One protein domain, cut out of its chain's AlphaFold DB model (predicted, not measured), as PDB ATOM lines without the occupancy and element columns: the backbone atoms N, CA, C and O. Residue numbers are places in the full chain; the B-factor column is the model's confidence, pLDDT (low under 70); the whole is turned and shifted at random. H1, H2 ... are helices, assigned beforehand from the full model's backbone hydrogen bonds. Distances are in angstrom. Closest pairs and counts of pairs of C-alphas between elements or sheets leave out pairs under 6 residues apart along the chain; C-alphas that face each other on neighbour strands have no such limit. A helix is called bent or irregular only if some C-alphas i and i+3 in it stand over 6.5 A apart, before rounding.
ATOM      1  N   ASN A  86     -27.795 -25.544 -51.511       74.25
ATOM      2  CA  ASN A  86     -29.081 -24.913 -51.269       74.25
ATOM      3  C   ASN A  86     -29.467 -23.938 -52.380       74.25
ATOM      4  O   ASN A  86     -30.581 -24.003 -52.896       74.25
ATOM      5  N   THR A  87     -28.538 -23.082 -52.791       76.88
ATOM      6  CA  THR A  87     -28.790 -22.114 -53.866       76.88
ATOM      7  C   THR A  87     -29.037 -22.809 -55.193       76.88
ATOM      8  O   THR A  87     -29.958 -22.459 -55.925       76.88
ATOM      9  N   GLN A  88     -28.275 -23.864 -55.473       79.06
ATOM     10  CA  GLN A  88     -28.468 -24.664 -56.671       79.06
ATOM     11  C   GLN A  88     -29.850 -25.334 -56.699       79.06
ATOM     12  O   GLN A  88     -30.461 -25.442 -57.762       79.06
ATOM     13  N   TYR A  89     -30.370 -25.762 -55.545       77.94
ATOM     14  CA  TYR A  89     -31.745 -26.251 -55.426       77.94
ATOM     15  C   TYR A  89     -32.778 -25.152 -55.715       77.94
ATOM     16  O   TYR A  89     -33.724 -25.407 -56.460       77.94
ATOM     17  N   GLU A  90     -32.603 -23.948 -55.162       76.44
ATOM     18  CA  GLU A  90     -33.486 -22.804 -55.430       76.44
ATOM     19  C   GLU A  90     -33.515 -22.497 -56.944       76.44
ATOM     20  O   GLU A  90     -34.592 -22.530 -57.552       76.44
ATOM     21  N   ILE A  91     -32.347 -22.339 -57.587       78.69
ATOM     22  CA  ILE A  91     -32.216 -22.037 -59.028       78.69
ATOM     23  C   ILE A  91     -32.924 -23.095 -59.876       78.69
ATOM     24  O   ILE A  91     -33.694 -22.766 -60.781       78.69
ATOM     25  N   LYS A  92     -32.711 -24.381 -59.558       80.75
ATOM     26  CA  LYS A  92     -33.356 -25.509 -60.248       80.75
ATOM     27  C   LYS A  92     -34.878 -25.484 -60.110       80.75
ATOM     28  O   LYS A  92     -35.546 -26.057 -60.964       80.75
ATOM     29  N   ASN A  93     -35.430 -24.818 -59.099       76.12
ATOM     30  CA  ASN A  93     -36.868 -24.626 -58.912       76.12
ATOM     31  C   ASN A  93     -37.360 -23.245 -59.371       76.12
ATOM     32  O   ASN A  93     -38.520 -22.919 -59.147       76.12
ATOM     33  N   GLY A  94     -36.517 -22.440 -60.026       73.56
ATOM     34  CA  GLY A  94     -36.871 -21.092 -60.478       73.56
ATOM     35  C   GLY A  94     -37.046 -20.078 -59.347       73.56
ATOM     36  O   GLY A  94     -37.661 -19.032 -59.553       73.56
ATOM     37  N   ASP A  95     -36.519 -20.387 -58.165       74.00
ATOM     38  CA  ASP A  95     -36.425 -19.479 -57.033       74.00
ATOM     39  C   ASP A  95     -34.972 -18.994 -56.932       74.00
ATOM     40  O   ASP A  95     -34.038 -19.777 -56.993       74.00
ATOM     41  N   TYR A  96     -34.745 -17.696 -56.826       71.12
ATOM     42  CA  TYR A  96     -33.409 -17.147 -56.567       71.12
ATOM     43  C   TYR A  96     -33.473 -16.132 -55.426       71.12
ATOM     44  O   TYR A  96     -32.763 -15.130 -55.385       71.12
ATOM     45  N   SER A  97     -34.376 -16.382 -54.478       69.56
ATOM     46  CA  SER A  97     -34.530 -15.583 -53.266       69.56
ATOM     47  C   SER A  97     -33.260 -15.560 -52.405       69.56
ATOM     48  O   SER A  97     -33.082 -14.608 -51.630       69.56
ATOM     49  N   LEU A  98     -32.363 -16.543 -52.585       75.69
ATOM     50  CA  LEU A  98     -31.139 -16.756 -51.809       75.69
ATOM     51  C   LEU A  98     -31.454 -16.852 -50.313       75.69
ATOM     52  O   LEU A  98     -30.652 -16.432 -49.474       75.69
ATOM     53  N   ARG A  99     -32.655 -17.345 -49.971       72.31
ATOM     54  CA  ARG A  99     -33.192 -17.342 -48.601       72.31
ATOM     55  C   ARG A  99     -32.267 -18.100 -47.669       72.31
ATOM     56  O   ARG A  99     -31.925 -17.593 -46.604       72.31
ATOM     57  N   ARG A 100     -31.780 -19.262 -48.104       74.12
ATOM     58  CA  ARG A 100     -30.900 -20.102 -47.286       74.12
ATOM     59  C   ARG A 100     -29.522 -19.493 -47.077       74.12
ATOM     60  O   ARG A 100     -29.051 -19.484 -45.947       74.12
ATOM     61  N   ILE A 101     -28.906 -18.903 -48.108       79.19
ATOM     62  CA  ILE A 101     -27.636 -18.173 -47.932       79.19
ATOM     63  C   ILE A 101     -27.832 -16.981 -46.995       79.19
ATOM     64  O   ILE A 101     -27.027 -16.775 -46.093       79.19
ATOM     65  N   LYS A 102     -28.921 -16.220 -47.147       78.69
ATOM     66  CA  LYS A 102     -29.244 -15.110 -46.240       78.69
ATOM     67  C   LYS A 102     -29.447 -15.605 -44.809       78.69
ATOM     68  O   LYS A 102     -28.954 -14.966 -43.883       78.69
ATOM     69  N   GLY A 103     -30.123 -16.738 -44.621       73.25
ATOM     70  CA  GLY A 103     -30.245 -17.435 -43.341       73.25
ATOM     71  C   GLY A 103     -28.881 -17.792 -42.749       73.25
ATOM     72  O   GLY A 103     -28.629 -17.467 -41.596       73.25
ATOM     73  N   MET A 104     -27.970 -18.347 -43.555       75.00
ATOM     74  CA  MET A 104     -26.598 -18.704 -43.161       75.00
ATOM     75  C   MET A 104     -25.718 -17.489 -42.822       75.00
ATOM     76  O   MET A 104     -24.974 -17.499 -41.846       75.00
ATOM     77  N   VAL A 105     -25.831 -16.392 -43.577       79.06
ATOM     78  CA  VAL A 105     -25.147 -15.128 -43.255       79.06
ATOM     79  C   VAL A 105     -25.663 -14.581 -41.930       79.06
ATOM     80  O   VAL A 105     -24.884 -14.138 -41.090       79.06
ATOM     81  N   LYS A 106     -26.984 -14.613 -41.717       74.19
ATOM     82  CA  LYS A 106     -27.579 -14.220 -40.438       74.19
ATOM     83  C   LYS A 106     -27.158 -15.175 -39.319       74.19
ATOM     84  O   LYS A 106     -26.921 -14.673 -38.228       74.19
ATOM     85  N   LEU A 107     -26.972 -16.469 -39.614       69.62
ATOM     86  CA  LEU A 107     -26.406 -17.495 -38.726       69.62
ATOM     87  C   LEU A 107     -24.959 -17.207 -38.270       69.62
ATOM     88  O   LEU A 107     -24.452 -17.830 -37.347       69.62
ATOM     89  N   ASN A 108     -24.285 -16.260 -38.904       71.88
ATOM     90  CA  ASN A 108     -22.935 -15.879 -38.527       71.88
ATOM     91  C   ASN A 108     -22.882 -14.450 -37.960       71.88
ATOM     92  O   ASN A 108     -21.802 -13.938 -37.721       71.88
ATOM     93  N   LYS A 109     -24.010 -13.755 -37.731       73.75
ATOM     94  CA  LYS A 109     -23.977 -12.383 -37.187       73.75
ATOM     95  C   LYS A 109     -23.796 -12.362 -35.658       73.75
ATOM     96  O   LYS A 109     -24.529 -13.074 -34.977       73.75
ATOM     97  N   PRO A 110     -22.956 -11.457 -35.105       59.75
ATOM     98  CA  PRO A 110     -22.697 -11.327 -33.662       59.75
ATOM     99  C   PRO A 110     -23.953 -11.231 -32.775       59.75
ATOM    100  O   PRO A 110     -23.996 -11.823 -31.697       59.75
ATOM    101  N   ASP A 111     -24.985 -10.531 -33.260       60.12
ATOM    102  CA  ASP A 111     -26.224 -10.229 -32.525       60.12
ATOM    103  C   ASP A 111     -27.424 -11.097 -32.946       60.12
ATOM    104  O   ASP A 111     -28.571 -10.791 -32.616       60.12
ATOM    105  N   ALA A 112     -27.217 -12.151 -33.738       59.09
ATOM    106  CA  ALA A 112     -28.336 -12.947 -34.219       59.09
ATOM    107  C   ALA A 112     -28.941 -13.831 -33.108       59.09
ATOM    108  O   ALA A 112     -28.243 -14.352 -32.238       59.09
ATOM    109  N   LEU A 113     -30.262 -14.054 -33.189       56.59
ATOM    110  CA  LEU A 113     -31.108 -14.934 -32.346       56.59
ATOM    111  C   LEU A 113     -30.558 -16.360 -32.099       56.59
ATOM    112  O   LEU A 113     -31.077 -17.102 -31.274       56.59
ATOM    113  N   ILE A 114     -29.525 -16.726 -32.836       52.84
ATOM    114  CA  ILE A 114     -28.939 -18.039 -33.076       52.84
ATOM    115  C   ILE A 114     -27.811 -18.425 -32.111       52.84
ATOM    116  O   ILE A 114     -27.475 -19.596 -32.019       52.84
ATOM    117  N   HIS A 115     -27.215 -17.464 -31.387       57.91
ATOM    118  CA  HIS A 115     -26.200 -17.746 -30.357       57.91
ATOM    119  C   HIS A 115     -26.846 -18.283 -29.072       57.91
ATOM    120  O   HIS A 115     -26.267 -18.250 -27.988       57.91
ATOM    121  N   GLN A 116     -28.096 -18.720 -29.187       65.12
ATOM    122  CA  GLN A 116     -28.936 -19.161 -28.106       65.12
ATOM    123  C   GLN A 116     -29.107 -20.673 -28.228       65.12
ATOM    124  O   GLN A 116     -29.629 -21.168 -29.225       65.12
ATOM    125  N   ASN A 117     -28.705 -21.401 -27.187       66.25
ATOM    126  CA  ASN A 117     -28.722 -22.868 -27.165       66.25
ATOM    127  C   ASN A 117     -30.099 -23.471 -27.514       66.25
ATOM    128  O   ASN A 117     -30.158 -24.551 -28.093       66.25
ATOM    129  N   TRP A 118     -31.196 -22.745 -27.251       72.56
ATOM    130  CA  TRP A 118     -32.555 -23.200 -27.563       72.56
ATOM    131  C   TRP A 118     -32.800 -23.426 -29.064       72.56
ATOM    132  O   TRP A 118     -33.693 -24.195 -29.410       72.56
ATOM    133  N   LEU A 119     -32.044 -22.785 -29.966       71.50
ATOM    134  CA  LEU A 119     -32.194 -23.008 -31.408       71.50
ATOM    135  C   LEU A 119     -31.706 -24.408 -31.803       71.50
ATOM    136  O   LEU A 119     -32.355 -25.063 -32.614       71.50
ATOM    137  N   ILE A 120     -30.612 -24.889 -31.201       69.12
ATOM    138  CA  ILE A 120     -30.164 -26.277 -31.382       69.12
ATOM    139  C   ILE A 120     -31.216 -27.234 -30.828       69.12
ATOM    140  O   ILE A 120     -31.528 -28.225 -31.486       69.12
ATOM    141  N   ASP A 121     -31.781 -26.938 -29.657       74.06
ATOM    142  CA  ASP A 121     -32.836 -27.765 -29.063       74.06
ATOM    143  C   ASP A 121     -34.079 -27.814 -29.962       74.06
ATOM    144  O   ASP A 121     -34.654 -28.879 -30.160       74.06
ATOM    145  N   LEU A 122     -34.462 -26.687 -30.572       75.94
ATOM    146  CA  LEU A 122     -35.556 -26.627 -31.538       75.94
ATOM    147  C   LEU A 122     -35.248 -27.436 -32.799       75.94
ATOM    148  O   LEU A 122     -36.097 -28.203 -33.237       75.94
ATOM    149  N   VAL A 123     -34.064 -27.277 -33.396       73.50
ATOM    150  CA  VAL A 123     -33.687 -28.035 -34.600       73.50
ATOM    151  C   VAL A 123     -33.636 -29.527 -34.282       73.50
ATOM    152  O   VAL A 123     -34.188 -30.327 -35.031       73.50
ATOM    153  N   SER A 124     -33.060 -29.901 -33.139       73.94
ATOM    154  CA  SER A 124     -32.998 -31.292 -32.677       73.94
ATOM    155  C   SER A 124     -34.402 -31.844 -32.432       73.94
ATOM    156  O   SER A 124     -34.706 -32.934 -32.894       73.94
ATOM    157  N   LEU A 125     -35.307 -31.064 -31.832       74.88
ATOM    158  CA  LEU A 125     -36.717 -31.424 -31.684       74.88
ATOM    159  C   LEU A 125     -37.413 -31.603 -33.044       74.88
ATOM    160  O   LEU A 125     -38.154 -32.566 -33.225       74.88
ATOM    161  N   ILE A 126     -37.176 -30.705 -34.011       72.50
ATOM    162  CA  ILE A 126     -37.740 -30.798 -35.372       72.50
ATOM    163  C   ILE A 126     -37.289 -32.097 -36.040       72.50
ATOM    164  O   ILE A 126     -38.082 -32.758 -36.708       72.50
ATOM    165  N   LEU A 127     -36.025 -32.454 -35.845       70.19
ATOM    166  CA  LEU A 127     -35.419 -33.655 -36.388       70.19
ATOM    167  C   LEU A 127     -35.941 -34.921 -35.688       70.19
ATOM    168  O   LEU A 127     -36.448 -35.822 -36.347       70.19
ATOM    169  N   GLU A 128     -35.892 -34.981 -34.362       69.25
ATOM    170  CA  GLU A 128     -36.289 -36.152 -33.570       69.25
ATOM    171  C   GLU A 128     -37.784 -36.469 -33.663       69.25
ATOM    172  O   GLU A 128     -38.174 -37.636 -33.613       69.25
ATOM    173  N   GLN A 129     -38.628 -35.444 -33.779       61.38
ATOM    174  CA  GLN A 129     -40.082 -35.595 -33.694       61.38
ATOM    175  C   GLN A 129     -40.772 -35.609 -35.063       61.38
ATOM    176  O   GLN A 129     -41.997 -35.709 -35.118       61.38
ATOM    177  N   SER A 130     -40.048 -35.473 -36.182       57.78
ATOM    178  CA  SER A 130     -40.680 -35.406 -37.504       57.78
ATOM    179  C   SER A 130     -39.866 -36.093 -38.599       57.78
ATOM    180  O   SER A 130     -38.835 -35.590 -39.041       57.78
ATOM    181  N   GLU A 131     -40.438 -37.161 -39.170       53.25
ATOM    182  CA  GLU A 131     -40.022 -37.727 -40.469       53.25
ATOM    183  C   GLU A 131     -40.126 -36.698 -41.623       53.25
ATOM    184  O   GLU A 131     -39.621 -36.935 -42.718       53.25
ATOM    185  N   TYR A 132     -40.760 -35.542 -41.374       56.75
ATOM    186  CA  TYR A 132     -41.004 -34.442 -42.312       56.75
ATOM    187  C   TYR A 132     -40.477 -33.108 -41.762       56.75
ATOM    188  O   TYR A 132     -41.150 -32.075 -41.833       56.75
ATOM    189  N   SER A 133     -39.290 -33.125 -41.162       64.25
ATOM    190  CA  SER A 133     -38.625 -31.968 -40.541       64.25
ATOM    191  C   SER A 133     -38.676 -30.677 -41.388       64.25
ATOM    192  O   SER A 133     -39.027 -29.606 -40.891       64.25
ATOM    193  N   LYS A 134     -38.478 -30.783 -42.706       63.03
ATOM    194  CA  LYS A 134     -38.589 -29.658 -43.652       63.03
ATOM    195  C   LYS A 134     -40.000 -29.044 -43.732       63.03
ATOM    196  O   LYS A 134     -40.137 -27.825 -43.827       63.03
ATOM    197  N   ASN A 135     -41.055 -29.858 -43.644       62.56
ATOM    198  CA  ASN A 135     -42.444 -29.376 -43.637       62.56
ATOM    199  C   ASN A 135     -42.787 -28.643 -42.337       62.56
ATOM    200  O   ASN A 135     -43.571 -27.692 -42.360       62.56
ATOM    201  N   VAL A 136     -42.185 -29.051 -41.215       68.44
ATOM    202  CA  VAL A 136     -42.312 -28.339 -39.936       68.44
ATOM    203  C   VAL A 136     -41.713 -26.939 -40.059       68.44
ATOM    204  O   VAL A 136     -42.371 -25.973 -39.690       68.44
ATOM    205  N   THR A 137     -40.543 -26.795 -40.683       70.88
ATOM    206  CA  THR A 137     -39.926 -25.480 -40.927       70.88
ATOM    207  C   THR A 137     -40.786 -24.561 -41.791       70.88
ATOM    208  O   THR A 137     -40.944 -23.386 -41.457       70.88
ATOM    209  N   TYR A 138     -41.382 -25.075 -42.873       67.62
ATOM    210  CA  TYR A 138     -42.336 -24.287 -43.663       67.62
ATOM    211  C   TYR A 138     -43.550 -23.865 -42.824       67.62
ATOM    212  O   TYR A 138     -43.947 -22.704 -42.857       67.62
ATOM    213  N   SER A 139     -44.070 -24.774 -41.998       70.19
ATOM    214  CA  SER A 139     -45.212 -24.502 -41.117       70.19
ATOM    215  C   SER A 139     -44.899 -23.454 -40.039       70.19
ATOM    216  O   SER A 139     -45.784 -22.691 -39.666       70.19
ATOM    217  N   ILE A 140     -43.655 -23.374 -39.552       74.31
ATOM    218  CA  ILE A 140     -43.230 -22.352 -38.579       74.31
ATOM    219  C   ILE A 140     -43.325 -20.947 -39.185       74.31
ATOM    220  O   ILE A 140     -43.828 -20.042 -38.522       74.31
ATOM    221  N   ARG A 141     -42.894 -20.748 -40.437       71.56
ATOM    222  CA  ARG A 141     -43.004 -19.431 -41.093       71.56
ATOM    223  C   ARG A 141     -44.451 -18.993 -41.250       71.56
ATOM    224  O   ARG A 141     -44.826 -17.896 -40.833       71.56
ATOM    225  N   ASP A 142     -45.263 -19.891 -41.795       68.19
ATOM    226  CA  ASP A 142     -46.670 -19.615 -42.043       68.19
ATOM    227  C   ASP A 142     -47.410 -19.326 -40.718       68.19
ATOM    228  O   ASP A 142     -48.258 -18.431 -40.656       68.19
ATOM    229  N   LEU A 143     -47.033 -20.011 -39.626       72.81
ATOM    230  CA  LEU A 143     -47.551 -19.743 -38.283       72.81
ATOM    231  C   LEU A 143     -47.199 -18.327 -37.806       72.81
ATOM    232  O   LEU A 143     -48.053 -17.646 -37.247       72.81
ATOM    233  N   GLY A 144     -45.965 -17.871 -38.011       71.62
ATOM    234  CA  GLY A 144     -45.525 -16.541 -37.583       71.62
ATOM    235  C   GLY A 144     -46.303 -15.423 -38.259       71.62
ATOM    236  O   GLY A 144     -46.868 -14.563 -37.581       71.62
ATOM    237  N   THR A 145     -46.427 -15.514 -39.583       65.69
ATOM    238  CA  THR A 145     -47.265 -14.608 -40.380       65.69
ATOM    239  C   THR A 145     -48.696 -14.594 -39.843       65.69
ATOM    240  O   THR A 145     -49.245 -13.535 -39.532       65.69
ATOM    241  N   ARG A 146     -49.284 -15.779 -39.618       66.12
ATOM    242  CA  ARG A 146     -50.643 -15.911 -39.081       66.12
ATOM    243  C   ARG A 146     -50.799 -15.263 -37.708       66.12
ATOM    244  O   ARG A 146     -51.812 -14.604 -37.474       66.12
ATOM    245  N   LEU A 147     -49.846 -15.457 -36.800       70.88
ATOM    246  CA  LEU A 147     -49.904 -14.910 -35.444       70.88
ATOM    247  C   LEU A 147     -49.818 -13.379 -35.452       70.88
ATOM    248  O   LEU A 147     -50.633 -12.738 -34.794       70.88
ATOM    249  N   VAL A 148     -48.921 -12.779 -36.243       68.31
ATOM    250  CA  VAL A 148     -48.844 -11.313 -36.385       68.31
ATOM    251  C   VAL A 148     -50.159 -10.745 -36.927       68.31
ATOM    252  O   VAL A 148     -50.733  -9.836 -36.333       68.31
ATOM    253  N   GLU A 149     -50.686 -11.323 -38.007       61.94
ATOM    254  CA  GLU A 149     -51.915 -10.847 -38.657       61.94
ATOM    255  C   GLU A 149     -53.178 -10.984 -37.796       61.94
ATOM    256  O   GLU A 149     -54.150 -10.263 -38.009       61.94
ATOM    257  N   THR A 150     -53.200 -11.928 -36.854       65.06
ATOM    258  CA  THR A 150     -54.365 -12.189 -35.990       65.06
ATOM    259  C   THR A 150     -54.270 -11.502 -34.627       65.06
ATOM    260  O   THR A 150     -55.044 -11.813 -33.723       65.06
ATOM    261  N   GLY A 151     -53.346 -10.545 -34.474       71.06
ATOM    262  CA  GLY A 151     -53.170  -9.784 -33.236       71.06
ATOM    263  C   GLY A 151     -52.477 -10.577 -32.126       71.06
ATOM    264  O   GLY A 151     -52.562 -10.217 -30.957       71.06
ATOM    265  N   PHE A 152     -51.785 -11.660 -32.477       78.62
ATOM    266  CA  PHE A 152     -50.911 -12.411 -31.583       78.62
ATOM    267  C   PHE A 152     -49.444 -12.050 -31.833       78.62
ATOM    268  O   PHE A 152     -48.590 -12.930 -31.776       78.62
ATOM    269  N   SER A 153     -49.123 -10.778 -32.100       78.88
ATOM    270  CA  SER A 153     -47.731 -10.300 -32.107       78.88
ATOM    271  C   SER A 153     -47.087 -10.528 -30.730       78.88
ATOM    272  O   SER A 153     -47.777 -10.812 -29.741       78.88
ATOM    273  N   ARG A 154     -45.759 -10.418 -30.633       77.94
ATOM    274  CA  ARG A 154     -45.092 -10.526 -29.328       77.94
ATOM    275  C   ARG A 154     -45.616  -9.494 -28.321       77.94
ATOM    276  O   ARG A 154     -45.698  -9.798 -27.131       77.94
ATOM    277  N   GLU A 155     -45.956  -8.302 -28.805       77.06
ATOM    278  CA  GLU A 155     -46.347  -7.150 -27.987       77.06
ATOM    279  C   GLU A 155     -47.863  -7.067 -27.731       77.06
ATOM    280  O   GLU A 155     -48.263  -6.548 -26.690       77.06
ATOM    281  N   ASP A 156     -48.703  -7.643 -28.601       70.94
ATOM    282  CA  ASP A 156     -50.154  -7.377 -28.614       70.94
ATOM    283  C   ASP A 156     -51.052  -8.579 -28.254       70.94
ATOM    284  O   ASP A 156     -52.280  -8.476 -28.311       70.94
ATOM    285  N   TYR A 157     -50.492  -9.727 -27.847       74.00
ATOM    286  CA  TYR A 157     -51.308 -10.919 -27.574       74.00
ATOM    287  C   TYR A 157     -52.066 -10.866 -26.228       74.00
ATOM    288  O   TYR A 157     -51.520 -10.525 -25.180       74.00
ATOM    289  N   MET A 158     -53.341 -11.280 -26.232       67.62
ATOM    290  CA  MET A 158     -54.233 -11.137 -25.066       67.62
ATOM    291  C   MET A 158     -53.901 -12.063 -23.883       67.62
ATOM    292  O   MET A 158     -53.918 -11.624 -22.734       67.62
ATOM    293  N   ASN A 159     -53.689 -13.364 -24.133       80.12
ATOM    294  CA  ASN A 159     -53.245 -14.342 -23.130       80.12
ATOM    295  C   ASN A 159     -52.783 -15.667 -23.770       80.12
ATOM    296  O   ASN A 159     -53.095 -15.981 -24.919       80.12
ATOM    297  N   GLY A 160     -52.077 -16.486 -22.981       77.44
ATOM    298  CA  GLY A 160     -51.490 -17.752 -23.429       77.44
ATOM    299  C   GLY A 160     -52.481 -18.872 -23.780       77.44
ATOM    300  O   GLY A 160     -52.097 -19.799 -24.488       77.44
ATOM    301  N   THR A 161     -53.734 -18.824 -23.320       81.44
ATOM    302  CA  THR A 161     -54.760 -19.824 -23.681       81.44
ATOM    303  C   THR A 161     -55.268 -19.583 -25.098       81.44
ATOM    304  O   THR A 161     -55.397 -20.521 -25.880       81.44
ATOM    305  N   MET A 162     -55.500 -18.317 -25.451       75.75
ATOM    306  CA  MET A 162     -55.895 -17.931 -26.806       75.75
ATOM    307  C   MET A 162     -54.759 -18.158 -27.806       75.75
ATOM    308  O   MET A 162     -55.016 -18.643 -28.902       75.75
ATOM    309  N   LEU A 163     -53.506 -17.906 -27.405       79.06
ATOM    310  CA  LEU A 163     -52.332 -18.202 -28.232       79.06
ATOM    311  C   LEU A 163     -52.222 -19.702 -28.548       79.06
ATOM    312  O   LEU A 163     -52.043 -20.078 -29.701       79.06
ATOM    313  N   ARG A 164     -52.394 -20.573 -27.545       84.50
ATOM    314  CA  ARG A 164     -52.417 -22.032 -27.749       84.50
ATOM    315  C   ARG A 164     -53.541 -22.468 -28.678       84.50
ATOM    316  O   ARG A 164     -53.316 -23.323 -29.522       84.50
ATOM    317  N   ALA A 165     -54.730 -21.881 -28.537       76.56
ATOM    318  CA  ALA A 165     -55.850 -22.163 -29.427       76.56
ATOM    319  C   ALA A 165     -55.542 -21.742 -30.875       76.56
ATOM    320  O   ALA A 165     -55.758 -22.541 -31.780       76.56
ATOM    321  N   ALA A 166     -54.962 -20.554 -31.080       71.31
ATOM    322  CA  ALA A 166     -54.565 -20.054 -32.397       71.31
ATOM    323  C   ALA A 166     -53.463 -20.911 -33.049       71.31
ATOM    324  O   ALA A 166     -53.558 -21.257 -34.224       71.31
ATOM    325  N   ILE A 167     -52.449 -21.322 -32.279       75.19
ATOM    326  CA  ILE A 167     -51.408 -22.252 -32.747       75.19
ATOM    327  C   ILE A 167     -52.028 -23.612 -33.098       75.19
ATOM    328  O   ILE A 167     -51.729 -24.176 -34.146       75.19
ATOM    329  N   ASN A 168     -52.914 -24.138 -32.251       74.38
ATOM    330  CA  ASN A 168     -53.539 -25.446 -32.450       74.38
ATOM    331  C   ASN A 168     -54.501 -25.486 -33.653       74.38
ATOM    332  O   ASN A 168     -54.615 -26.515 -34.323       74.38
ATOM    333  N   GLU A 169     -55.175 -24.368 -33.937       67.62
ATOM    334  CA  GLU A 169     -56.014 -24.189 -35.126       67.62
ATOM    335  C   GLU A 169     -55.176 -24.226 -36.412       67.62
ATOM    336  O   GLU A 169     -55.603 -24.801 -37.408       67.62
ATOM    337  N   PHE A 170     -53.954 -23.692 -36.363       62.19
ATOM    338  CA  PHE A 170     -53.038 -23.631 -37.500       62.19
ATOM    339  C   PHE A 170     -52.241 -24.931 -37.726       62.19
ATOM    340  O   PHE A 170     -51.916 -25.304 -38.854       62.19
ATOM    341  N   TRP A 171     -51.898 -25.647 -36.654       62.69
ATOM    342  CA  TRP A 171     -50.977 -26.781 -36.717       62.69
ATOM    343  C   TRP A 171     -51.711 -28.079 -37.090       62.69
ATOM    344  O   TRP A 171     -52.302 -28.742 -36.240       62.69
ATOM    345  N   PHE A 172     -51.690 -28.479 -38.367       52.88
ATOM    346  CA  PHE A 172     -52.419 -29.655 -38.892       52.88
ATOM    347  C   PHE A 172     -51.624 -30.980 -38.883       52.88
ATOM    348  O   PHE A 172     -51.817 -31.826 -39.770       52.88
ATOM    349  N   LEU A 173     -50.740 -31.180 -37.899       52.38
ATOM    350  CA  LEU A 173     -50.117 -32.488 -37.641       52.38
ATOM    351  C   LEU A 173     -51.137 -33.479 -37.040       52.38
ATOM    352  O   LEU A 173     -52.240 -33.081 -36.658       52.38
ATOM    353  N   ASN A 174     -50.805 -34.777 -36.971       53.66
ATOM    354  CA  ASN A 174     -51.655 -35.742 -36.253       53.66
ATOM    355  C   ASN A 174     -51.772 -35.345 -34.760       53.66
ATOM    356  O   ASN A 174     -50.915 -34.620 -34.256       53.66
ATOM    357  N   GLU A 175     -52.811 -35.798 -34.049       55.97
ATOM    358  CA  GLU A 175     -53.045 -35.379 -32.650       55.97
ATOM    359  C   GLU A 175     -51.859 -35.662 -31.714       55.97
ATOM    360  O   GLU A 175     -51.543 -34.832 -30.868       55.97
ATOM    361  N   THR A 176     -51.144 -36.771 -31.920       56.69
ATOM    362  CA  THR A 176     -49.961 -37.146 -31.130       56.69
ATOM    363  C   THR A 176     -48.812 -36.147 -31.293       56.69
ATOM    364  O   THR A 176     -48.160 -35.787 -30.319       56.69
ATOM    365  N   LEU A 177     -48.588 -35.655 -32.512       55.94
ATOM    366  CA  LEU A 177     -47.578 -34.642 -32.812       55.94
ATOM    367  C   LEU A 177     -48.039 -33.241 -32.384       55.94
ATOM    368  O   LEU A 177     -47.226 -32.435 -31.942       55.94
ATOM    369  N   LYS A 178     -49.338 -32.922 -32.469       63.53
ATOM    370  CA  LYS A 178     -49.863 -31.616 -32.023       63.53
ATOM    371  C   LYS A 178     -49.559 -31.348 -30.549       63.53
ATOM    372  O   LYS A 178     -49.065 -30.271 -30.227       63.53
ATOM    373  N   GLU A 179     -49.799 -32.321 -29.671       65.38
ATOM    374  CA  GLU A 179     -49.512 -32.182 -28.234       65.38
ATOM    375  C   GLU A 179     -48.024 -31.920 -27.954       65.38
ATOM    376  O   GLU A 179     -47.687 -31.185 -27.028       65.38
ATOM    377  N   GLN A 180     -47.137 -32.466 -28.788       68.25
ATOM    378  CA  GLN A 180     -45.688 -32.310 -28.656       68.25
ATOM    379  C   GLN A 180     -45.171 -30.961 -29.175       68.25
ATOM    380  O   GLN A 180     -44.133 -30.503 -28.709       68.25
ATOM    381  N   TRP A 181     -45.882 -30.312 -30.107       72.38
ATOM    382  CA  TRP A 181     -45.424 -29.100 -30.803       72.38
ATOM    383  C   TRP A 181     -46.049 -27.790 -30.307       72.38
ATOM    384  O   TRP A 181     -45.438 -26.734 -30.474       72.38
ATOM    385  N   ILE A 182     -47.223 -27.826 -29.665       78.19
ATOM    386  CA  ILE A 182     -47.911 -26.609 -29.194       78.19
ATOM    387  C   ILE A 182     -47.045 -25.807 -28.215       78.19
ATOM    388  O   ILE A 182     -46.851 -24.610 -28.414       78.19
ATOM    389  N   GLU A 183     -46.502 -26.441 -27.175       81.62
ATOM    390  CA  GLU A 183     -45.684 -25.735 -26.179       81.62
ATOM    391  C   GLU A 183     -44.346 -25.230 -26.746       81.62
ATOM    392  O   GLU A 183     -44.020 -24.067 -26.498       81.62
ATOM    393  N   PRO A 184     -43.601 -26.004 -27.564       78.81
ATOM    394  CA  PRO A 184     -42.455 -25.477 -28.302       78.81
ATOM    395  C   PRO A 184     -42.779 -24.242 -29.146       78.81
ATOM    396  O   PRO A 184     -42.003 -23.292 -29.144       78.81
ATOM    397  N   MET A 185     -43.929 -24.208 -29.827       80.00
ATOM    398  CA  MET A 185     -44.337 -23.056 -30.643       80.00
ATOM    399  C   MET A 185     -44.764 -21.845 -29.805       80.00
ATOM    400  O   MET A 185     -44.475 -20.708 -30.174       80.00
ATOM    401  N   VAL A 186     -45.404 -22.064 -28.653       82.00
ATOM    402  CA  VAL A 186     -45.686 -20.994 -27.680       82.00
ATOM    403  C   VAL A 186     -44.382 -20.411 -27.136       82.00
ATOM    404  O   VAL A 186     -44.233 -19.194 -27.058       82.00
ATOM    405  N   LEU A 187     -43.414 -21.265 -26.798       78.25
ATOM    406  CA  LEU A 187     -42.099 -20.825 -26.345       78.25
ATOM    407  C   LEU A 187     -41.380 -20.034 -27.442       78.25
ATOM    408  O   LEU A 187     -40.844 -18.961 -27.173       78.25
ATOM    409  N   LEU A 188     -41.419 -20.530 -28.680       77.69
ATOM    410  CA  LEU A 188     -40.861 -19.856 -29.846       77.69
ATOM    411  C   LEU A 188     -41.434 -18.443 -30.004       77.69
ATOM    412  O   LEU A 188     -40.682 -17.483 -30.180       77.69
ATOM    413  N   HIS A 189     -42.758 -18.312 -29.877       84.38
ATOM    414  CA  HIS A 189     -43.462 -17.031 -29.915       84.38
ATOM    415  C   HIS A 189     -42.927 -16.069 -28.851       84.38
ATOM    416  O   HIS A 189     -42.573 -14.938 -29.173       84.38
ATOM    417  N   HIS A 190     -42.782 -16.517 -27.603       79.06
ATOM    418  CA  HIS A 190     -42.316 -15.653 -26.514       79.06
ATOM    419  C   HIS A 190     -40.834 -15.285 -26.598       79.06
ATOM    420  O   HIS A 190     -40.450 -14.187 -26.182       79.06
ATOM    421  N   VAL A 191     -40.000 -16.194 -27.101       71.44
ATOM    422  CA  VAL A 191     -38.544 -16.021 -27.170       71.44
ATOM    423  C   VAL A 191     -38.155 -15.146 -28.361       71.44
ATOM    424  O   VAL A 191     -37.414 -14.172 -28.198       71.44
ATOM    425  N   VAL A 192     -38.685 -15.474 -29.538       73.31
ATOM    426  CA  VAL A 192     -38.283 -14.899 -30.829       73.31
ATOM    427  C   VAL A 192     -39.219 -13.776 -31.262       73.31
ATOM    428  O   VAL A 192     -38.768 -12.781 -31.829       73.31
ATOM    429  N   GLY A 193     -40.508 -13.907 -30.950       76.25
ATOM    430  CA  GLY A 193     -41.565 -13.087 -31.526       76.25
ATOM    431  C   GLY A 193     -41.968 -13.592 -32.918       76.25
ATOM    432  O   GLY A 193     -41.091 -13.882 -33.737       76.25
ATOM    433  N   PRO A 194     -43.272 -13.724 -33.215       73.62
ATOM    434  CA  PRO A 194     -43.759 -14.215 -34.506       73.62
ATOM    435  C   PRO A 194     -43.359 -13.313 -35.682       73.62
ATOM    436  O   PRO A 194     -43.181 -13.804 -36.790       73.62
ATOM    437  N   GLU A 195     -43.106 -12.026 -35.436       70.25
ATOM    438  CA  GLU A 195     -42.544 -11.082 -36.408       70.25
ATOM    439  C   GLU A 195     -41.145 -11.471 -36.918       70.25
ATOM    440  O   GLU A 195     -40.721 -11.034 -37.984       70.25
ATOM    441  N   ASN A 196     -40.430 -12.326 -36.180       72.81
ATOM    442  CA  ASN A 196     -39.110 -12.833 -36.545       72.81
ATOM    443  C   ASN A 196     -39.153 -14.294 -37.029       72.81
ATOM    444  O   ASN A 196     -38.100 -14.905 -37.227       72.81
ATOM    445  N   PHE A 197     -40.333 -14.887 -37.230       75.94
ATOM    446  CA  PHE A 197     -40.433 -16.286 -37.664       75.94
ATOM    447  C   PHE A 197     -40.021 -16.487 -39.122       75.94
ATOM    448  O   PHE A 197     -39.521 -17.558 -39.447       75.94
ATOM    449  N   ASP A 198     -40.136 -15.475 -39.982       68.31
ATOM    450  CA  ASP A 198     -39.577 -15.540 -41.339       68.31
ATOM    451  C   ASP A 198     -38.056 -15.681 -41.303       68.31
ATOM    452  O   ASP A 198     -37.475 -16.546 -41.962       68.31
ATOM    453  N   LEU A 199     -37.420 -14.870 -40.453       70.19
ATOM    454  CA  LEU A 199     -35.995 -14.942 -40.173       70.19
ATOM    455  C   LEU A 199     -35.610 -16.307 -39.592       70.19
ATOM    456  O   LEU A 199     -34.655 -16.926 -40.059       70.19
ATOM    457  N   LEU A 200     -36.346 -16.782 -38.588       73.12
ATOM    458  CA  LEU A 200     -36.127 -18.100 -38.009       73.12
ATOM    459  C   LEU A 200     -36.298 -19.201 -39.057       73.12
ATOM    460  O   LEU A 200     -35.496 -20.121 -39.102       73.12
ATOM    461  N   GLY A 201     -37.299 -19.105 -39.923       71.69
ATOM    462  CA  GLY A 201     -37.513 -20.064 -40.990       71.69
ATOM    463  C   GLY A 201     -36.364 -20.083 -41.994       71.69
ATOM    464  O   GLY A 201     -35.990 -21.165 -42.427       71.69
ATOM    465  N   ASP A 202     -35.765 -18.933 -42.332       70.31
ATOM    466  CA  ASP A 202     -34.559 -18.880 -43.182       70.31
ATOM    467  C   ASP A 202     -33.380 -19.609 -42.528       70.31
ATOM    468  O   ASP A 202     -32.640 -20.334 -43.193       70.31
ATOM    469  N   VAL A 203     -33.220 -19.417 -41.217       71.06
ATOM    470  CA  VAL A 203     -32.184 -20.060 -40.401       71.06
ATOM    471  C   VAL A 203     -32.414 -21.563 -40.287       71.06
ATOM    472  O   VAL A 203     -31.476 -22.345 -40.430       71.06
ATOM    473  N   LEU A 204     -33.658 -21.967 -40.043       73.12
ATOM    474  CA  LEU A 204     -34.053 -23.360 -39.989       73.12
ATOM    475  C   LEU A 204     -33.821 -23.991 -41.360       73.12
ATOM    476  O   LEU A 204     -33.127 -24.987 -41.437       73.12
ATOM    477  N   GLU A 205     -34.306 -23.413 -42.461       69.44
ATOM    478  CA  GLU A 205     -34.148 -23.988 -43.807       69.44
ATOM    479  C   GLU A 205     -32.695 -24.223 -44.236       69.44
ATOM    480  O   GLU A 205     -32.446 -25.075 -45.092       69.44
ATOM    481  N   ALA A 206     -31.756 -23.474 -43.663       67.50
ATOM    482  CA  ALA A 206     -30.330 -23.674 -43.865       67.50
ATOM    483  C   ALA A 206     -29.786 -24.953 -43.195       67.50
ATOM    484  O   ALA A 206     -28.720 -25.425 -43.592       67.50
ATOM    485  N   GLN A 207     -30.503 -25.513 -42.216       71.12
ATOM    486  CA  GLN A 207     -30.122 -26.727 -41.502       71.12
ATOM    487  C   GLN A 207     -30.339 -27.987 -42.352       71.12
ATOM    488  O   GLN A 207     -31.220 -28.026 -43.217       71.12
ATOM    489  N   PRO A 208     -29.544 -29.039 -42.118       64.12
ATOM    490  CA  PRO A 208     -29.804 -30.359 -42.666       64.12
ATOM    491  C   PRO A 208     -31.111 -30.918 -42.106       64.12
ATOM    492  O   PRO A 208     -31.432 -30.750 -40.930       64.12
ATOM    493  N   TRP A 209     -31.855 -31.621 -42.953       67.12
ATOM    494  CA  TRP A 209     -33.176 -32.135 -42.612       67.12
ATOM    495  C   TRP A 209     -33.218 -33.648 -42.719       67.12
ATOM    496  O   TRP A 209     -32.691 -34.233 -43.666       67.12
ATOM    497  N   LEU A 210     -33.879 -34.275 -41.748       55.81
ATOM    498  CA  LEU A 210     -34.179 -35.697 -41.786       55.81
ATOM    499  C   LEU A 210     -35.074 -35.996 -42.985       55.81
ATOM    500  O   LEU A 210     -36.169 -35.441 -43.111       55.81
ATOM    501  N   MET A 211     -34.579 -36.878 -43.848       52.03
ATOM    502  CA  MET A 211     -35.381 -37.588 -44.830       52.03
ATOM    503  C   MET A 211     -35.829 -38.919 -44.219       52.03
ATOM    504  O   MET A 211     -35.333 -39.348 -43.178       52.03
ATOM    505  N   LYS A 212     -36.759 -39.605 -44.883       40.78
ATOM    506  CA  LYS A 212     -37.311 -40.885 -44.415       40.78
ATOM    507  C   LYS A 212     -36.256 -41.988 -44.207       40.78
ATOM    508  O   LYS A 212     -36.456 -42.883 -43.395       40.78
ATOM    509  N   GLU A 213     -35.136 -41.917 -44.920       43.41
ATOM    510  CA  GLU A 213     -34.003 -42.857 -44.827       43.41
ATOM    511  C   GLU A 213     -32.994 -42.477 -43.728       43.41
ATOM    512  O   GLU A 213     -31.980 -43.146 -43.549       43.41
ATOM    513  N   GLY A 214     -33.272 -41.406 -42.983       49.19
ATOM    514  CA  GLY A 214     -32.308 -40.748 -42.120       49.19
ATOM    515  C   GLY A 214     -31.817 -39.438 -42.730       49.19
ATOM    516  O   GLY A 214     -32.196 -39.027 -43.830       49.19
ATOM    517  N   MET A 215     -30.985 -38.734 -41.977       56.47
ATOM    518  CA  MET A 215     -30.253 -37.590 -42.497       56.47
ATOM    519  C   MET A 215     -29.099 -38.126 -43.361       56.47
ATOM    520  O   MET A 215     -28.412 -39.035 -42.893       56.47
ATOM    521  N   PRO A 216     -28.874 -37.620 -44.593       54.28
ATOM    522  CA  PRO A 216     -27.717 -38.027 -45.392       54.28
ATOM    523  C   PRO A 216     -26.434 -37.941 -44.560       54.28
ATOM    524  O   PRO A 216     -26.278 -36.973 -43.825       54.28
ATOM    525  N   ASP A 217     -25.504 -38.892 -44.681       52.31
ATOM    526  CA  ASP A 217     -24.328 -38.959 -43.789       52.31
ATOM    527  C   ASP A 217     -23.566 -37.626 -43.686       52.31
ATOM    528  O   ASP A 217     -23.192 -37.202 -42.598       52.31
ATOM    529  N   ARG A 218     -23.422 -36.913 -44.808       56.31
ATOM    530  CA  ARG A 218     -22.800 -35.576 -44.868       56.31
ATOM    531  C   ARG A 218     -23.584 -34.496 -44.108       56.31
ATOM    532  O   ARG A 218     -23.002 -33.602 -43.508       56.31
ATOM    533  N   ASP A 219     -24.907 -34.582 -44.149       62.88
ATOM    534  CA  ASP A 219     -25.832 -33.650 -43.515       62.88
ATOM    535  C   ASP A 219     -25.871 -33.950 -42.003       62.88
ATOM    536  O   ASP A 219     -25.883 -33.028 -41.193       62.88
ATOM    537  N   ALA A 220     -25.790 -35.234 -41.628       65.88
ATOM    538  CA  ALA A 220     -25.671 -35.713 -40.251       65.88
ATOM    539  C   ALA A 220     -24.337 -35.314 -39.630       65.88
ATOM    540  O   ALA A 220     -24.290 -34.869 -38.485       65.88
ATOM    541  N   GLU A 221     -23.256 -35.423 -40.398       66.19
ATOM    542  CA  GLU A 221     -21.937 -34.960 -39.999       66.19
ATOM    543  C   GLU A 221     -21.914 -33.444 -39.820       66.19
ATOM    544  O   GLU A 221     -21.461 -32.978 -38.777       66.19
ATOM    545  N   TYR A 222     -22.472 -32.679 -40.765       71.81
ATOM    546  CA  TYR A 222     -22.618 -31.232 -40.622       71.81
ATOM    547  C   TYR A 222     -23.459 -30.863 -39.393       71.81
ATOM    548  O   TYR A 222     -23.046 -30.006 -38.615       71.81
ATOM    549  N   PHE A 223     -24.598 -31.527 -39.166       72.12
ATOM    550  CA  PHE A 223     -25.442 -31.264 -37.998       72.12
ATOM    551  C   PHE A 223     -24.711 -31.562 -36.689       72.12
ATOM    552  O   PHE A 223     -24.709 -30.742 -35.773       72.12
ATOM    553  N   ARG A 224     -24.035 -32.711 -36.616       73.19
ATOM    554  CA  ARG A 224     -23.210 -33.094 -35.468       73.19
ATOM    555  C   ARG A 224     -22.095 -32.075 -35.236       73.19
ATOM    556  O   ARG A 224     -21.886 -31.645 -34.106       73.19
ATOM    557  N   MET A 225     -21.407 -31.646 -36.295       69.44
ATOM    558  CA  MET A 225     -20.395 -30.593 -36.217       69.44
ATOM    559  C   MET A 225     -20.992 -29.277 -35.719       69.44
ATOM    560  O   MET A 225     -20.385 -28.637 -34.868       69.44
ATOM    561  N   TYR A 226     -22.174 -28.887 -36.200       71.12
ATOM    562  CA  TYR A 226     -22.879 -27.687 -35.750       71.12
ATOM    563  C   TYR A 226     -23.203 -27.754 -34.252       71.12
ATOM    564  O   TYR A 226     -22.887 -26.824 -33.512       71.12
ATOM    565  N   GLN A 227     -23.750 -28.881 -33.785       71.38
ATOM    566  CA  GLN A 227     -24.037 -29.116 -32.368       71.38
ATOM    567  C   GLN A 227     -22.772 -29.064 -31.499       71.38
ATOM    568  O   GLN A 227     -22.776 -28.463 -30.426       71.38
ATOM    569  N   GLU A 228     -21.677 -29.677 -31.954       70.50
ATOM    570  CA  GLU A 228     -20.425 -29.764 -31.196       70.50
ATOM    571  C   GLU A 228     -19.610 -28.463 -31.214       70.50
ATOM    572  O   GLU A 228     -18.853 -28.199 -30.276       70.50
ATOM    573  N   ARG A 229     -19.736 -27.651 -32.272       68.88
ATOM    574  CA  ARG A 229     -18.824 -26.531 -32.566       68.88
ATOM    575  C   ARG A 229     -19.516 -25.171 -32.652       68.88
ATOM    576  O   ARG A 229     -18.906 -24.227 -33.141       68.88
ATOM    577  N   ILE A 230     -20.733 -25.012 -32.122       68.19
ATOM    578  CA  ILE A 230     -21.454 -23.723 -32.166       68.19
ATOM    579  C   ILE A 230     -20.643 -22.553 -31.579       68.19
ATOM    580  O   ILE A 230     -20.657 -21.453 -32.118       68.19
ATOM    581  N   MET A 231     -19.860 -22.784 -30.520       65.75
ATOM    582  CA  MET A 231     -19.006 -21.743 -29.928       65.75
ATOM    583  C   MET A 231     -17.809 -21.372 -30.812       65.75
ATOM    584  O   MET A 231     -17.334 -20.240 -30.764       65.75
ATOM    585  N   GLU A 232     -17.321 -22.307 -31.625       66.88
ATOM    586  CA  GLU A 232     -16.271 -22.051 -32.611       66.88
ATOM    587  C   GLU A 232     -16.842 -21.325 -33.834       66.88
ATOM    588  O   GLU A 232     -16.255 -20.350 -34.290       66.88
ATOM    589  N   ALA A 233     -18.050 -21.699 -34.272       64.31
ATOM    590  CA  ALA A 233     -18.802 -20.959 -35.283       64.31
ATOM    591  C   ALA A 233     -18.988 -19.481 -34.887       64.31
ATOM    592  O   ALA A 233     -18.786 -18.592 -35.709       64.31
ATOM    593  N   ILE A 234     -19.276 -19.213 -33.606       66.25
ATOM    594  CA  ILE A 234     -19.343 -17.853 -33.043       66.25
ATOM    595  C   ILE A 234     -17.987 -17.144 -33.135       66.25
ATOM    596  O   ILE A 234     -17.924 -15.980 -33.539       66.25
ATOM    597  N   SER A 235     -16.903 -17.832 -32.767       68.88
ATOM    598  CA  SER A 235     -15.545 -17.272 -32.785       68.88
ATOM    599  C   SER A 235     -15.073 -16.895 -34.192       68.88
ATOM    600  O   SER A 235     -14.342 -15.919 -34.340       68.88
ATOM    601  N   ASP A 236     -15.513 -17.634 -35.212       73.81
ATOM    602  CA  ASP A 236     -15.089 -17.468 -36.608       73.81
ATOM    603  C   ASP A 236     -16.171 -16.834 -37.507       73.81
ATOM    604  O   ASP A 236     -16.095 -16.869 -38.742       73.81
ATOM    605  N   SER A 237     -17.172 -16.216 -36.879       74.38
ATOM    606  CA  SER A 237     -18.329 -15.570 -37.509       74.38
ATOM    607  C   SER A 237     -17.959 -14.614 -38.649       74.38
ATOM    608  O   SER A 237     -18.574 -14.652 -39.716       74.38
ATOM    609  N   ASP A 238     -16.915 -13.802 -38.482       79.25
ATOM    610  CA  ASP A 238     -16.456 -12.853 -39.505       79.25
ATOM    611  C   ASP A 238     -16.020 -13.548 -40.811       79.25
ATOM    612  O   ASP A 238     -16.274 -13.044 -41.915       79.25
ATOM    613  N   VAL A 239     -15.399 -14.730 -40.708       78.81
ATOM    614  CA  VAL A 239     -14.987 -15.533 -41.873       78.81
ATOM    615  C   VAL A 239     -16.219 -16.106 -42.567       78.81
ATOM    616  O   VAL A 239     -16.334 -16.001 -43.792       78.81
ATOM    617  N   GLY A 240     -17.164 -16.646 -41.790       77.62
ATOM    618  CA  GLY A 240     -18.439 -17.159 -42.293       77.62
ATOM    619  C   GLY A 240     -19.230 -16.086 -43.039       77.62
ATOM    620  O   GLY A 240     -19.587 -16.277 -44.204       77.62
ATOM    621  N   ILE A 241     -19.409 -14.902 -42.435       83.12
ATOM    622  CA  ILE A 241     -20.060 -13.748 -43.077       83.12
ATOM    623  C   ILE A 241     -19.369 -13.409 -44.396       83.12
ATOM    624  O   ILE A 241     -20.053 -13.208 -45.401       83.12
ATOM    625  N   THR A 242     -18.037 -13.336 -44.413       84.81
ATOM    626  CA  THR A 242     -17.279 -12.921 -45.600       84.81
ATOM    627  C   THR A 242     -17.460 -13.901 -46.759       84.81
ATOM    628  O   THR A 242     -17.785 -13.481 -47.873       84.81
ATOM    629  N   VAL A 243     -17.298 -15.205 -46.509       82.94
ATOM    630  CA  VAL A 243     -17.428 -16.245 -47.543       82.94
ATOM    631  C   VAL A 243     -18.868 -16.316 -48.058       82.94
ATOM    632  O   VAL A 243     -19.099 -16.221 -49.266       82.94
ATOM    633  N   LEU A 244     -19.845 -16.407 -47.154       85.19
ATOM    634  CA  LEU A 244     -21.257 -16.565 -47.507       85.19
ATOM    635  C   LEU A 244     -21.830 -15.314 -48.191       85.19
ATOM    636  O   LEU A 244     -22.574 -15.433 -49.163       85.19
ATOM    637  N   SER A 245     -21.440 -14.111 -47.755       85.62
ATOM    638  CA  SER A 245     -21.844 -12.863 -48.423       85.62
ATOM    639  C   SER A 245     -21.210 -12.735 -49.809       85.62
ATOM    640  O   SER A 245     -21.851 -12.234 -50.731       85.62
ATOM    641  N   GLY A 246     -19.978 -13.225 -49.989       83.50
ATOM    642  CA  GLY A 246     -19.339 -13.315 -51.302       83.50
ATOM    643  C   GLY A 246     -20.103 -14.232 -52.259       83.50
ATOM    644  O   GLY A 246     -20.319 -13.875 -53.416       83.50
ATOM    645  N   PHE A 247     -20.585 -15.378 -51.768       83.31
ATOM    646  CA  PHE A 247     -21.431 -16.289 -52.548       83.31
ATOM    647  C   PHE A 247     -22.785 -15.682 -52.880       83.31
ATOM    648  O   PHE A 247     -23.235 -15.803 -54.019       83.31
ATOM    649  N   GLN A 248     -23.423 -15.021 -51.911       84.88
ATOM    650  CA  GLN A 248     -24.668 -14.299 -52.144       84.88
ATOM    651  C   GLN A 248     -24.479 -13.285 -53.275       84.88
ATOM    652  O   GLN A 248     -25.217 -13.307 -54.258       84.88
ATOM    653  N   LYS A 249     -23.439 -12.450 -53.170       82.69
ATOM    654  CA  LYS A 249     -23.148 -11.403 -54.144       82.69
ATOM    655  C   LYS A 249     -22.857 -11.966 -55.535       82.69
ATOM    656  O   LYS A 249     -23.384 -11.451 -56.512       82.69
ATOM    657  N   ALA A 250     -22.085 -13.050 -55.620       78.88
ATOM    658  CA  ALA A 250     -21.793 -13.709 -56.889       78.88
ATOM    659  C   ALA A 250     -23.071 -14.159 -57.619       78.88
ATOM    660  O   ALA A 250     -23.195 -13.941 -58.820       78.88
ATOM    661  N   HIS A 251     -24.041 -14.738 -56.907       78.25
ATOM    662  CA  HIS A 251     -25.316 -15.128 -57.514       78.25
ATOM    663  C   HIS A 251     -26.175 -13.921 -57.902       78.25
ATOM    664  O   HIS A 251     -26.750 -13.909 -58.988       78.25
ATOM    665  N   GLU A 252     -26.246 -12.898 -57.049       79.94
ATOM    666  CA  GLU A 252     -26.956 -11.652 -57.370       79.94
ATOM    667  C   GLU A 252     -26.402 -10.999 -58.647       79.94
ATOM    668  O   GLU A 252     -27.174 -10.494 -59.465       79.94
ATOM    669  N   ASP A 253     -25.082 -11.061 -58.843       78.00
ATOM    670  CA  ASP A 253     -24.402 -10.555 -60.035       78.00
ATOM    671  C   ASP A 253     -24.699 -11.414 -61.280       78.00
ATOM    672  O   ASP A 253     -24.979 -10.853 -62.340       78.00
ATOM    673  N   ILE A 254     -24.708 -12.751 -61.159       75.12
ATOM    674  CA  ILE A 254     -25.036 -13.680 -62.264       75.12
ATOM    675  C   ILE A 254     -26.450 -13.433 -62.794       75.12
ATOM    676  O   ILE A 254     -26.660 -13.364 -64.003       75.12
ATOM    677  N   PHE A 255     -27.420 -13.272 -61.896       74.38
ATOM    678  CA  PHE A 255     -28.823 -13.101 -62.282       74.38
ATOM    679  C   PHE A 255     -29.222 -11.635 -62.486       74.38
ATOM    680  O   PHE A 255     -30.342 -11.362 -62.910       74.38
ATOM    681  N   ASN A 256     -28.315 -10.686 -62.218       71.19
ATOM    682  CA  ASN A 256     -28.579  -9.245 -62.202       71.19
ATOM    683  C   ASN A 256     -29.821  -8.885 -61.359       71.19
ATOM    684  O   ASN A 256     -30.668  -8.075 -61.748       71.19
TER     685      ASN A 256
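Overview. This is residues 86 to 256 of the 704 residues of the protein "Pre-mRNA-splicing factor SPF27" of Caenorhabditis nigoni (UniProt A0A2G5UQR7). H7 lies near the middle of this helical domain, with H4 side by side with it; H2 crosses H7, and H9 runs alongside H2, with the short H1 folded back on H2 as a hairpin. H8, H3 and H6 make a loose row on one side of these, and H5 crosses H6 at the end of the row away from H8. The printed part has 171 residues with nine named helices, H1 to H9 in order, and no named strand; the class is all helix, and the packing is part aligned, part crossed. It is compact, with a radius of gyration of the C-alphas of 16.7 A and spans of 46 by 35 by 35 A.

Arrangement. H1, residues 86 to 92, and H2, residues 99 to 106, form a helical hairpin, with closest C-alphas Asn 86 and Arg 100, 6.5 A apart. H3, residues 117 to 128, touches H4, residues 133 to 149, with residues 126 to 127 alone, at a steep tilt of 57 degrees; the closest C-alphas, of Ile 126 and Ser 133, are 5.4 A apart. H5, residues 160 to 170, touches residues 143 to 147 of H4 alone; the C-alphas of Leu 143 and Phe 170 come closest, 6.8 A. H6, residues 175 to 192, touches H5 with residues 178 to 186 alone, closest at the C-alphas of Arg 164 and Ile 182, 6.6 A. H7, residues 194 to 205, touches H4 at a shallow tilt of 16 degrees, opposite ways, with the C-alphas of Gly 144 and Pro 194 closest, 4.2 A. H7 also touches H2, about perpendicular at 78 degrees, with the C-alphas of Gly 103 and Val 203 closest, 4.4 A. H8, residues 217 to 235, touches no helix but is near H3; their closest C-alphas, of Ile 120 and Gln 227, are 6.8 A apart. H9, residues 237 to 255, touches H2 with residues 240 to 248 alone, at a shallow tilt of 30 degrees, opposite ways; the C-alphas of Val 105 and Ile 241 come closest, 5.3 A. Every O i to N i+4 pair is within hydrogen-bond range in H1, H2, H3, H4, H5 and H9, against 11 of 14 in H6, 6 of 8 in H7 and 13 of 15 in H8.

Along the chain. H1 begins at C-alpha 86, (-29.081, -24.913, -51.269), and H9 ends at C-alpha 255, (-28.823, -13.101, -62.282). First to last C-alpha, H4 is 25.0 A long, H6 25.3 A, H8 25.9 A and H9 27.0 A. H6, H7 and H8 are irregular: C-alphas 180 and 183 are 7.0 A apart, 195 and 198 7.3 A, and 228 and 231 8.2 A. H8 has a kink of 74 degrees near residue 229.

Size, cuts and confidence. The two C-alphas farthest apart, of Thr 161 and Ile 254, are 49.1 A apart. The printed part has no cut, and the link from H7 to H8, 11 residues, is long. Mean pLDDT of the printed part is 70.6; 65 residues are under 70, among them 169 to 180 and 208 to 221.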